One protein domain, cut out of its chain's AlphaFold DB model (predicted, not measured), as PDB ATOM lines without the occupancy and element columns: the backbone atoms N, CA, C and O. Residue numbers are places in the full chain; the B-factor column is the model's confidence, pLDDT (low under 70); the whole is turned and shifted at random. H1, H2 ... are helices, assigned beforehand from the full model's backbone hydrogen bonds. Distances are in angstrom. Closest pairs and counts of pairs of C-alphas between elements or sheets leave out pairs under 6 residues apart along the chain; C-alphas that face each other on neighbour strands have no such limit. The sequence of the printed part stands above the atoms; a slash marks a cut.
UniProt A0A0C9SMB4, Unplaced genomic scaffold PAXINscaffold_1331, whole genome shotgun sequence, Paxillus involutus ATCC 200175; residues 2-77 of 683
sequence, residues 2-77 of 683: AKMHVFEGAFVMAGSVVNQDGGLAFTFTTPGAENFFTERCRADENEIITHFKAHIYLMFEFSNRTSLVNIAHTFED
ATOM      1  N   ALA A   2     -37.141  13.138 -21.216       41.50
ATOM      2  CA  ALA A   2     -36.625  13.741 -22.467       41.50
ATOM      3  C   ALA A   2     -36.025  12.760 -23.507       41.50
ATOM      4  O   ALA A   2     -36.431  12.775 -24.666       41.50
ATOM      5  N   LYS A   3     -35.158  11.825 -23.080       44.34
ATOM      6  CA  LYS A   3     -34.511  10.811 -23.943       44.34
ATOM      7  C   LYS A   3     -35.472   9.840 -24.669       44.34
ATOM      8  O   LYS A   3     -35.054   9.201 -25.624       44.34
ATOM      9  N   MET A   4     -36.742   9.732 -24.259       54.75
ATOM     10  CA  MET A   4     -37.793   8.987 -24.987       54.75
ATOM     11  C   MET A   4     -38.509   9.818 -26.065       54.75
ATOM     12  O   MET A   4     -39.228   9.252 -26.884       54.75
ATOM     13  N   HIS A   5     -38.346  11.141 -26.052       58.00
ATOM     14  CA  HIS A   5     -39.096  12.087 -26.886       58.00
ATOM     15  C   HIS A   5     -38.185  12.979 -27.745       58.00
ATOM     16  O   HIS A   5     -38.641  13.971 -28.293       58.00
ATOM     17  N   VAL A   6     -36.902  12.613 -27.874       64.12
ATOM     18  CA  VAL A   6     -35.908  13.256 -28.759       64.12
ATOM     19  C   VAL A   6     -35.643  14.745 -28.441       64.12
ATOM     20  O   VAL A   6     -35.014  15.438 -29.227       64.12
ATOM     21  N   PHE A   7     -36.055  15.257 -27.277       57.38
ATOM     22  CA  PHE A   7     -35.793  16.646 -26.873       57.38
ATOM     23  C   PHE A   7     -34.359  16.852 -26.354       57.38
ATOM     24  O   PHE A   7     -33.938  16.142 -25.441       57.38
ATOM     25  N   GLU A   8     -33.666  17.875 -26.868       60.50
ATOM     26  CA  GLU A   8     -32.414  18.404 -26.294       60.50
ATOM     27  C   GLU A   8     -32.694  19.407 -25.161       60.50
ATOM     28  O   GLU A   8     -32.196  19.217 -24.053       60.50
ATOM     29  N   GLY A   9     -33.550  20.413 -25.382       68.62
ATOM     30  CA  GLY A   9     -34.010  21.330 -24.330       68.62
ATOM     31  C   GLY A   9     -34.494  22.681 -24.861       68.62
ATOM     32  O   GLY A   9     -34.083  23.105 -25.934       68.62
ATOM     33  N   ALA A  10     -35.351  23.364 -24.097       63.66
ATOM     34  CA  ALA A  10     -35.825  24.715 -24.403       63.66
ATOM     35  C   ALA A  10     -35.221  25.732 -23.421       63.66
ATOM     36  O   ALA A  10     -35.163  25.466 -22.219       63.66
ATOM     37  N   PHE A  11     -34.808  26.899 -23.921       67.38
ATOM     38  CA  PHE A  11     -34.178  27.955 -23.125       67.38
ATOM     39  C   PHE A  11     -35.069  29.203 -23.089       67.38
ATOM     40  O   PHE A  11     -35.352  29.827 -24.112       67.38
ATOM     41  N   VAL A  12     -35.516  29.579 -21.890       72.00
ATOM     42  CA  VAL A  12     -36.403  30.729 -21.669       72.00
ATOM     43  C   VAL A  12     -35.702  31.719 -20.749       72.00
ATOM     44  O   VAL A  12     -35.614  31.492 -19.544       72.00
ATOM     45  N   MET A  13     -35.214  32.830 -21.308       67.44
ATOM     46  CA  MET A  13     -34.748  33.959 -20.503       67.44
ATOM     47  C   MET A  13     -35.970  34.785 -20.091       67.44
ATOM     48  O   MET A  13     -36.485  35.595 -20.861       67.44
ATOM     49  N   ALA A  14     -36.463  34.549 -18.875       67.50
ATOM     50  CA  ALA A  14     -37.415  35.451 -18.244       67.50
ATOM     51  C   ALA A  14     -36.661  36.681 -17.720       67.50
ATOM     52  O   ALA A  14     -35.717  36.544 -16.940       67.50
ATOM     53  N   GLY A  15     -37.071  37.874 -18.147       67.31
ATOM     54  CA  GLY A  15     -36.645  39.116 -17.516       67.31
ATOM     55  C   GLY A  15     -37.420  39.369 -16.223       67.31
ATOM     56  O   GLY A  15     -38.179  38.531 -15.732       67.31
ATOM     57  N   SER A  16     -37.263  40.556 -15.645       56.31
ATOM     58  CA  SER A  16     -37.994  40.933 -14.431       56.31
ATOM     59  C   SER A  16     -39.476  41.263 -14.670       56.31
ATOM     60  O   SER A  16     -40.224  41.390 -13.702       56.31
ATOM     61  N   VAL A  17     -39.931  41.385 -15.927       59.44
ATOM     62  CA  VAL A  17     -41.281  41.864 -16.262       59.44
ATOM     63  C   VAL A  17     -41.983  40.920 -17.240       59.44
ATOM     64  O   VAL A  17     -41.814  41.014 -18.457       59.44
ATOM     65  N   VAL A  18     -42.877  40.082 -16.695       57.62
ATOM     66  CA  VAL A  18     -43.676  39.048 -17.392       57.62
ATOM     67  C   VAL A  18     -44.132  39.464 -18.799       57.62
ATOM     68  O   VAL A  18     -43.987  38.697 -19.751       57.62
ATOM     69  N   ASN A  19     -44.645  40.691 -18.934       57.75
ATOM     70  CA  ASN A  19     -45.304  41.192 -20.140       57.75
ATOM     71  C   ASN A  19     -44.397  42.005 -21.090       57.75
ATOM     72  O   ASN A  19     -44.883  42.427 -22.136       57.75
ATOM     73  N   GLN A  20     -43.127  42.267 -20.750       61.09
ATOM     74  CA  GLN A  20     -42.205  43.011 -21.629       61.09
ATOM     75  C   GLN A  20     -41.262  42.090 -22.405       61.09
ATOM     76  O   GLN A  20     -41.045  42.309 -23.596       61.09
ATOM     77  N   ASP A  21     -40.770  41.009 -21.794       61.00
ATOM     78  CA  ASP A  21     -39.878  40.049 -22.464       61.00
ATOM     79  C   ASP A  21     -40.624  39.050 -23.377       61.00
ATOM     80  O   ASP A  21     -40.419  37.838 -23.319       61.00
ATOM     81  N   GLY A  22     -41.500  39.566 -24.246       59.91
ATOM     82  CA  GLY A  22     -42.133  38.814 -25.340       59.91
ATOM     83  C   GLY A  22     -41.178  38.463 -26.492       59.91
ATOM     84  O   GLY A  22     -41.585  37.799 -27.435       59.91
ATOM     85  N   GLY A  23     -39.918  38.910 -26.423       63.03
ATOM     86  CA  GLY A  23     -38.865  38.624 -27.402       63.03
ATOM     87  C   GLY A  23     -37.552  38.090 -26.814       63.03
ATOM     88  O   GLY A  23     -36.546  38.126 -27.514       63.03
ATOM     89  N   LEU A  24     -37.522  37.640 -25.546       66.19
ATOM     90  CA  LEU A  24     -36.309  37.083 -24.905       66.19
ATOM     91  C   LEU A  24     -36.317  35.552 -24.737       66.19
ATOM     92  O   LEU A  24     -35.347  34.980 -24.245       66.19
ATOM     93  N   ALA A  25     -37.376  34.862 -25.155       75.44
ATOM     94  CA  ALA A  25     -37.447  33.404 -25.106       75.44
ATOM     95  C   ALA A  25     -37.225  32.799 -26.500       75.44
ATOM     96  O   ALA A  25     -37.721  33.340 -27.486       75.44
ATOM     97  N   PHE A  26     -36.484  31.687 -26.577       78.00
ATOM     98  CA  PHE A  26     -36.143  31.034 -27.843       78.00
ATOM     99  C   PHE A  26     -36.291  29.512 -27.712       78.00
ATOM    100  O   PHE A  26     -35.499  28.830 -27.054       78.00
ATOM    101  N   THR A  27     -37.340  28.963 -28.322       80.31
ATOM    102  CA  THR A  27     -37.643  27.529 -28.298       80.31
ATOM    103  C   THR A  27     -36.790  26.769 -29.303       80.31
ATOM    104  O   THR A  27     -37.161  26.606 -30.459       80.31
ATOM    105  N   PHE A  28     -35.659  26.233 -28.846       79.69
ATOM    106  CA  PHE A  28     -34.933  25.218 -29.603       79.69
ATOM    107  C   PHE A  28     -35.676  23.879 -29.513       79.69
ATOM    108  O   PHE A  28     -35.683  23.211 -28.480       79.69
ATOM    109  N   THR A  29     -36.333  23.489 -30.603       80.94
ATOM    110  CA  THR A  29     -36.811  22.118 -30.804       80.94
ATOM    111  C   THR A  29     -35.784  21.341 -31.621       80.94
ATOM    112  O   THR A  29     -35.041  21.906 -32.422       80.94
ATOM    113  N   THR A  30     -35.700  20.032 -31.395       83.00
ATOM    114  CA  THR A  30     -34.872  19.157 -32.233       83.00
ATOM    115  C   THR A  30     -35.643  18.771 -33.496       83.00
ATOM    116  O   THR A  30     -36.875  18.727 -33.447       83.00
ATOM    117  N   PRO A  31     -34.970  18.347 -34.581       81.38
ATOM    118  CA  PRO A  31     -35.647  17.860 -35.790       81.38
ATOM    119  C   PRO A  31     -36.577  16.649 -35.585       81.38
ATOM    120  O   PRO A  31     -37.381  16.321 -36.451       81.38
ATOM    121  N   GLY A  32     -36.481  15.959 -34.441       82.44
ATOM    122  CA  GLY A  32     -37.409  14.891 -34.049       82.44
ATOM    123  C   GLY A  32     -38.625  15.363 -33.242       82.44
ATOM    124  O   GLY A  32     -39.489  14.544 -32.932       82.44
ATOM    125  N   ALA A  33     -38.680  16.644 -32.867       82.81
ATOM    126  CA  ALA A  33     -39.643  17.194 -31.917       82.81
ATOM    127  C   ALA A  33     -40.288  18.530 -32.341       82.81
ATOM    128  O   ALA A  33     -41.167  18.998 -31.618       82.81
ATOM    129  N   GLU A  34     -39.922  19.103 -33.497       81.31
ATOM    130  CA  GLU A  34     -40.497  20.342 -34.074       81.31
ATOM    131  C   GLU A  34     -42.035  20.378 -33.972       81.31
ATOM    132  O   GLU A  34     -42.620  21.338 -33.478       81.31
ATOM    133  N   ASN A  35     -42.694  19.275 -34.348       86.06
ATOM    134  CA  ASN A  35     -44.154  19.150 -34.332       86.06
ATOM    135  C   ASN A  35     -44.735  18.600 -33.016       86.06
ATOM    136  O   ASN A  35     -45.955  18.530 -32.889       86.06
ATOM    137  N   PHE A  36     -43.925  18.175 -32.033       85.94
ATOM    138  CA  PHE A  36     -44.443  17.449 -30.861       85.94
ATOM    139  C   PHE A  36     -45.439  18.292 -30.060       85.94
ATOM    140  O   PHE A  36     -46.515  17.806 -29.710       85.94
ATOM    141  N   PHE A  37     -45.102  19.550 -29.772       84.31
ATOM    142  CA  PHE A  37     -45.987  20.437 -29.019       84.31
ATOM    143  C   PHE A  37     -47.233  20.807 -29.834       84.31
ATOM    144  O   PHE A  37     -48.341  20.708 -29.309       84.31
ATOM    145  N   THR A  38     -47.083  21.085 -31.128       87.38
ATOM    146  CA  THR A  38     -48.188  21.391 -32.050       87.38
ATOM    147  C   THR A  38     -49.166  20.218 -32.214       87.38
ATOM    148  O   THR A  38     -50.378  20.416 -32.248       87.38
ATOM    149  N   GLU A  39     -48.676  18.974 -32.263       90.31
ATOM    150  CA  GLU A  39     -49.513  17.771 -32.405       90.31
ATOM    151  C   GLU A  39     -50.099  17.272 -31.075       90.31
ATOM    152  O   GLU A  39     -51.263  16.865 -31.025       90.31
ATOM    153  N   ARG A  40     -49.298  17.244 -29.999       90.12
ATOM    154  CA  ARG A  40     -49.677  16.622 -28.714       90.12
ATOM    155  C   ARG A  40     -50.263  17.601 -27.711       90.12
ATOM    156  O   ARG A  40     -51.188  17.229 -26.994       90.12
ATOM    157  N   CYS A  41     -49.728  18.816 -27.652       88.25
ATOM    158  CA  CYS A  41     -50.177  19.864 -26.735       88.25
ATOM    159  C   CYS A  41     -51.100  20.883 -27.420       88.25
ATOM    160  O   CYS A  41     -51.828  21.577 -26.723       88.25
ATOM    161  N   ARG A  42     -51.094  20.936 -28.764       93.50
ATOM    162  CA  ARG A  42     -51.724  21.975 -29.603       93.50
ATOM    163  C   ARG A  42     -51.181  23.390 -29.379       93.50
ATOM    164  O   ARG A  42     -51.810  24.343 -29.818       93.50
ATOM    165  N   ALA A  43     -50.006  23.488 -28.761       91.00
ATOM    166  CA  ALA A  43     -49.341  24.741 -28.440       91.00
ATOM    167  C   ALA A  43     -48.359  25.144 -29.546       91.00
ATOM    168  O   ALA A  43     -47.599  24.299 -30.029       91.00
ATOM    169  N   ASP A  44     -48.363  26.426 -29.911       90.69
ATOM    170  CA  ASP A  44     -47.329  27.037 -30.749       90.69
ATOM    171  C   ASP A  44     -46.113  27.485 -29.908       90.69
ATOM    172  O   ASP A  44     -46.084  27.328 -28.685       90.69
ATOM    173  N   GLU A  45     -45.091  28.053 -30.552       87.25
ATOM    174  CA  GLU A  45     -43.891  28.555 -29.869       87.25
ATOM    175  C   GLU A  45     -44.224  29.590 -28.781       87.25
ATOM    176  O   GLU A  45     -43.659  29.544 -27.687       87.25
ATOM    177  N   ASN A  46     -45.198  30.471 -29.030       86.12
ATOM    178  CA  ASN A  46     -45.616  31.521 -28.103       86.12
ATOM    179  C   ASN A  46     -46.345  30.945 -26.880       86.12
ATOM    180  O   ASN A  46     -46.117  31.401 -25.755       86.12
ATOM    181  N   GLU A  47     -47.189  29.932 -27.067       87.00
ATOM    182  CA  GLU A  47     -47.884  29.223 -25.990       87.00
ATOM    183  C   GLU A  47     -46.922  28.369 -25.153       87.00
ATOM    184  O   GLU A  47     -47.006  28.396 -23.922       87.00
ATOM    185  N   ILE A  48     -45.953  27.685 -25.775       86.56
ATOM    186  CA  ILE A  48     -44.878  26.965 -25.064       86.56
ATOM    187  C   ILE A  48     -44.081  27.946 -24.196       86.56
ATOM    188  O   ILE A  48     -43.897  27.708 -23.000       86.56
ATOM    189  N   ILE A  49     -43.655  29.073 -24.778       85.88
ATOM    190  CA  ILE A  49     -42.951  30.154 -24.073       85.88
ATOM    191  C   ILE A  49     -43.804  30.690 -22.920       85.88
ATOM    192  O   ILE A  49     -43.301  30.828 -21.805       85.88
ATOM    193  N   THR A  50     -45.092  30.943 -23.149       85.12
ATOM    194  CA  THR A  50     -46.017  31.469 -22.135       85.12
ATOM    195  C   THR A  50     -46.222  30.479 -20.987       85.12
ATOM    196  O   THR A  50     -46.182  30.885 -19.824       85.12
ATOM    197  N   HIS A  51     -46.359  29.183 -21.276       84.12
ATOM    198  CA  HIS A  51     -46.458  28.137 -20.257       84.12
ATOM    199  C   HIS A  51     -45.167  27.978 -19.447       84.12
ATOM    200  O   HIS A  51     -45.236  27.936 -18.217       84.12
ATOM    201  N   PHE A  52     -43.997  27.947 -20.095       84.88
ATOM    202  CA  PHE A  52     -42.714  27.923 -19.385       84.88
ATOM    203  C   PHE A  52     -42.526  29.174 -18.528       84.88
ATOM    204  O   PHE A  52     -42.144  29.064 -17.367       84.88
ATOM    205  N   LYS A  53     -42.846  30.356 -19.060       83.19
ATOM    206  CA  LYS A  53     -42.741  31.625 -18.337       83.19
ATOM    207  C   LYS A  53     -43.667  31.642 -17.121       83.19
ATOM    208  O   LYS A  53     -43.208  31.924 -16.018       83.19
ATOM    209  N   ALA A  54     -44.931  31.246 -17.279       82.44
ATOM    210  CA  ALA A  54     -45.871  31.094 -16.169       82.44
ATOM    211  C   ALA A  54     -45.371  30.089 -15.116       82.44
ATOM    212  O   ALA A  54     -45.453  30.376 -13.924       82.44
ATOM    213  N   HIS A  55     -44.799  28.953 -15.530       82.62
ATOM    214  CA  HIS A  55     -44.218  27.974 -14.606       82.62
ATOM    215  C   HIS A  55     -42.965  28.517 -13.897       82.62
ATOM    216  O   HIS A  55     -42.786  28.245 -12.711       82.62
ATOM    217  N   ILE A  56     -42.118  29.301 -14.571       81.00
ATOM    218  CA  ILE A  56     -40.943  29.942 -13.964       81.00
ATOM    219  C   ILE A  56     -41.379  30.975 -12.923       81.00
ATOM    220  O   ILE A  56     -40.870  30.929 -11.810       81.00
ATOM    221  N   TYR A  57     -42.354  31.846 -13.213       79.88
ATOM    222  CA  TYR A  57     -42.852  32.802 -12.212       79.88
ATOM    223  C   TYR A  57     -43.592  32.117 -11.060       79.88
ATOM    224  O   TYR A  57     -43.401  32.521  -9.923       79.88
ATOM    225  N   LEU A  58     -44.381  31.066 -11.312       80.75
ATOM    226  CA  LEU A  58     -45.088  30.336 -10.251       80.75
ATOM    227  C   LEU A  58     -44.109  29.528  -9.381       80.75
ATOM    228  O   LEU A  58     -44.248  29.508  -8.161       80.75
ATOM    229  N   MET A  59     -43.068  28.933  -9.977       80.50
ATOM    230  CA  MET A  59     -41.983  28.295  -9.224       80.50
ATOM    231  C   MET A  59     -41.143  29.331  -8.470       80.50
ATOM    232  O   MET A  59     -40.831  29.099  -7.313       80.50
ATOM    233  N   PHE A  60     -40.820  30.480  -9.069       76.12
ATOM    234  CA  PHE A  60     -40.103  31.558  -8.388       76.12
ATOM    235  C   PHE A  60     -40.936  32.138  -7.241       76.12
ATOM    236  O   PHE A  60     -40.404  32.341  -6.162       76.12
ATOM    237  N   GLU A  61     -42.244  32.331  -7.410       73.25
ATOM    238  CA  GLU A  61     -43.148  32.758  -6.337       73.25
ATOM    239  C   GLU A  61     -43.234  31.704  -5.220       73.25
ATOM    240  O   GLU A  61     -43.209  32.063  -4.045       73.25
ATOM    241  N   PHE A  62     -43.264  30.411  -5.557       73.19
ATOM    242  CA  PHE A  62     -43.277  29.324  -4.574       73.19
ATOM    243  C   PHE A  62     -41.937  29.179  -3.835       73.19
ATOM    244  O   PHE A  62     -41.926  29.134  -2.608       73.19
ATOM    245  N   SER A  63     -40.812  29.165  -4.556       71.75
ATOM    246  CA  SER A  63     -39.455  29.103  -4.001       71.75
ATOM    247  C   SER A  63     -39.087  30.361  -3.224       71.75
ATOM    248  O   SER A  63     -38.433  30.255  -2.197       71.75
ATOM    249  N   ASN A  64     -39.527  31.543  -3.660       70.06
ATOM    250  CA  ASN A  64     -39.349  32.774  -2.897       70.06
ATOM    251  C   ASN A  64     -40.229  32.730  -1.640       70.06
ATOM    252  O   ASN A  64     -39.734  33.001  -0.560       70.06
ATOM    253  N   ARG A  65     -41.486  32.264  -1.705       66.12
ATOM    254  CA  ARG A  65     -42.310  32.043  -0.498       66.12
ATOM    255  C   ARG A  65     -41.667  31.075   0.497       66.12
ATOM    256  O   ARG A  65     -41.582  31.421   1.670       66.12
ATOM    257  N   THR A  66     -41.212  29.895   0.071       67.38
ATOM    258  CA  THR A  66     -40.574  28.937   0.992       67.38
ATOM    259  C   THR A  66     -39.216  29.432   1.475       67.38
ATOM    260  O   THR A  66     -38.932  29.314   2.660       67.38
ATOM    261  N   SER A  67     -38.411  30.069   0.619       60.47
ATOM    262  CA  SER A  67     -37.153  30.694   1.040       60.47
ATOM    263  C   SER A  67     -37.384  31.826   2.039       60.47
ATOM    264  O   SER A  67     -36.653  31.901   3.011       60.47
ATOM    265  N   LEU A  68     -38.386  32.687   1.846       62.34
ATOM    266  CA  LEU A  68     -38.687  33.805   2.748       62.34
ATOM    267  C   LEU A  68     -39.277  33.337   4.080       62.34
ATOM    268  O   LEU A  68     -38.938  33.906   5.110       62.34
ATOM    269  N   VAL A  69     -40.117  32.297   4.075       70.44
ATOM    270  CA  VAL A  69     -40.610  31.662   5.311       70.44
ATOM    271  C   VAL A  69     -39.458  31.002   6.071       70.44
ATOM    272  O   VAL A  69     -39.342  31.206   7.274       70.44
ATOM    273  N   ASN A  70     -38.567  30.285   5.379       66.19
ATOM    274  CA  ASN A  70     -37.387  29.689   6.006       66.19
ATOM    275  C   ASN A  70     -36.425  30.765   6.539       66.19
ATOM    276  O   ASN A  70     -35.962  30.639   7.664       66.19
ATOM    277  N   ILE A  71     -36.171  31.833   5.771       63.53
ATOM    278  CA  ILE A  71     -35.332  32.972   6.176       63.53
ATOM    279  C   ILE A  71     -35.916  33.665   7.414       63.53
ATOM    280  O   ILE A  71     -35.175  33.957   8.349       63.53
ATOM    281  N   ALA A  72     -37.237  33.884   7.455       66.62
ATOM    282  CA  ALA A  72     -37.911  34.433   8.629       66.62
ATOM    283  C   ALA A  72     -37.746  33.521   9.856       66.62
ATOM    284  O   ALA A  72     -37.336  34.005  10.906       66.62
ATOM    285  N   HIS A  73     -37.961  32.208   9.706       70.06
ATOM    286  CA  HIS A  73     -37.774  31.235  10.787       70.06
ATOM    287  C   HIS A  73     -36.329  31.249  11.316       70.06
ATOM    288  O   HIS A  73     -36.116  31.402  12.514       70.06
ATOM    289  N   THR A  74     -35.327  31.225  10.426       67.69
ATOM    290  CA  THR A  74     -33.907  31.299  10.819       67.69
ATOM    291  C   THR A  74     -33.499  32.628  11.460       67.69
ATOM    292  O   THR A  74     -32.436  32.688  12.066       67.69
ATOM    293  N   PHE A  75     -34.304  33.690  11.337       65.25
ATOM    294  CA  PHE A  75     -34.091  34.930  12.086       65.25
ATOM    295  C   PHE A  75     -34.832  34.933  13.434       65.25
ATOM    296  O   PHE A  75     -34.279  35.442  14.400       65.25
ATOM    297  N   GLU A  76     -36.018  34.322  13.548       74.62
ATOM    298  CA  GLU A  76     -36.728  34.185  14.836       74.62
ATOM    299  C   GLU A  76     -36.047  33.196  15.808       74.62
ATOM    300  O   GLU A  76     -36.120  33.380  17.026       74.62
ATOM    301  N   ASP A  77     -35.338  32.187  15.290       74.94
ATOM    302  CA  ASP A  77     -34.541  31.253  16.104       74.94
ATOM    303  C   ASP A  77     -33.246  31.892  16.653       74.94
ATOM    304  O   ASP A  77     -32.766  31.516  17.724       74.94
TER     305      ASP A  77
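What this domain is: This is residues 2 to 77 of the 683 residues of an uncharacterized protein of Paxillus involutus ATCC 200175 (UniProt A0A0C9SMB4). Residues 2 to 35 make a long loop with no named element, which folds back on itself and crosses the first part of one long, straight helix, H2; short H1 sits at that helix's beginning, and residues 58 to 77 stick out as a free arm. The 76 printed residues hold two named helices, H1 then H2, and no named strand: all helix, loose, radius of gyration of the C-alphas 16.5 A, spans 53 by 31 by 18 A.

How they stand to each other: Look first at residues 11 to 12, paired antiparallel with residues 25 to 26. Next, H1, residues 36 to 41, is close to but not clearly touching H2, residues 45 to 76; their closest C-alphas, Phe 37 and Ile 48, are 7.7 A apart. Their lines stand at a steep tilt of 65 degrees, the same way. In both helices every O i to N i+4 pair is within hydrogen-bond range.

Where its parts are: Find C-alpha 36 at (-44.443, 17.449, -30.861), where H1 begins its 7.5 A. H2 runs 45.6 A from C-alpha 45 to C-alpha 76 at (-36.728, 34.185, 14.836).

The domain as a whole: The C-alphas farthest apart, Pro 31 and Asp 77, are 53.6 A apart. The printed part has no cut, and the H1 to H2 link is tight. Confidence is under 70 at 31 residues, among them 2 to 11 and 13 to 24.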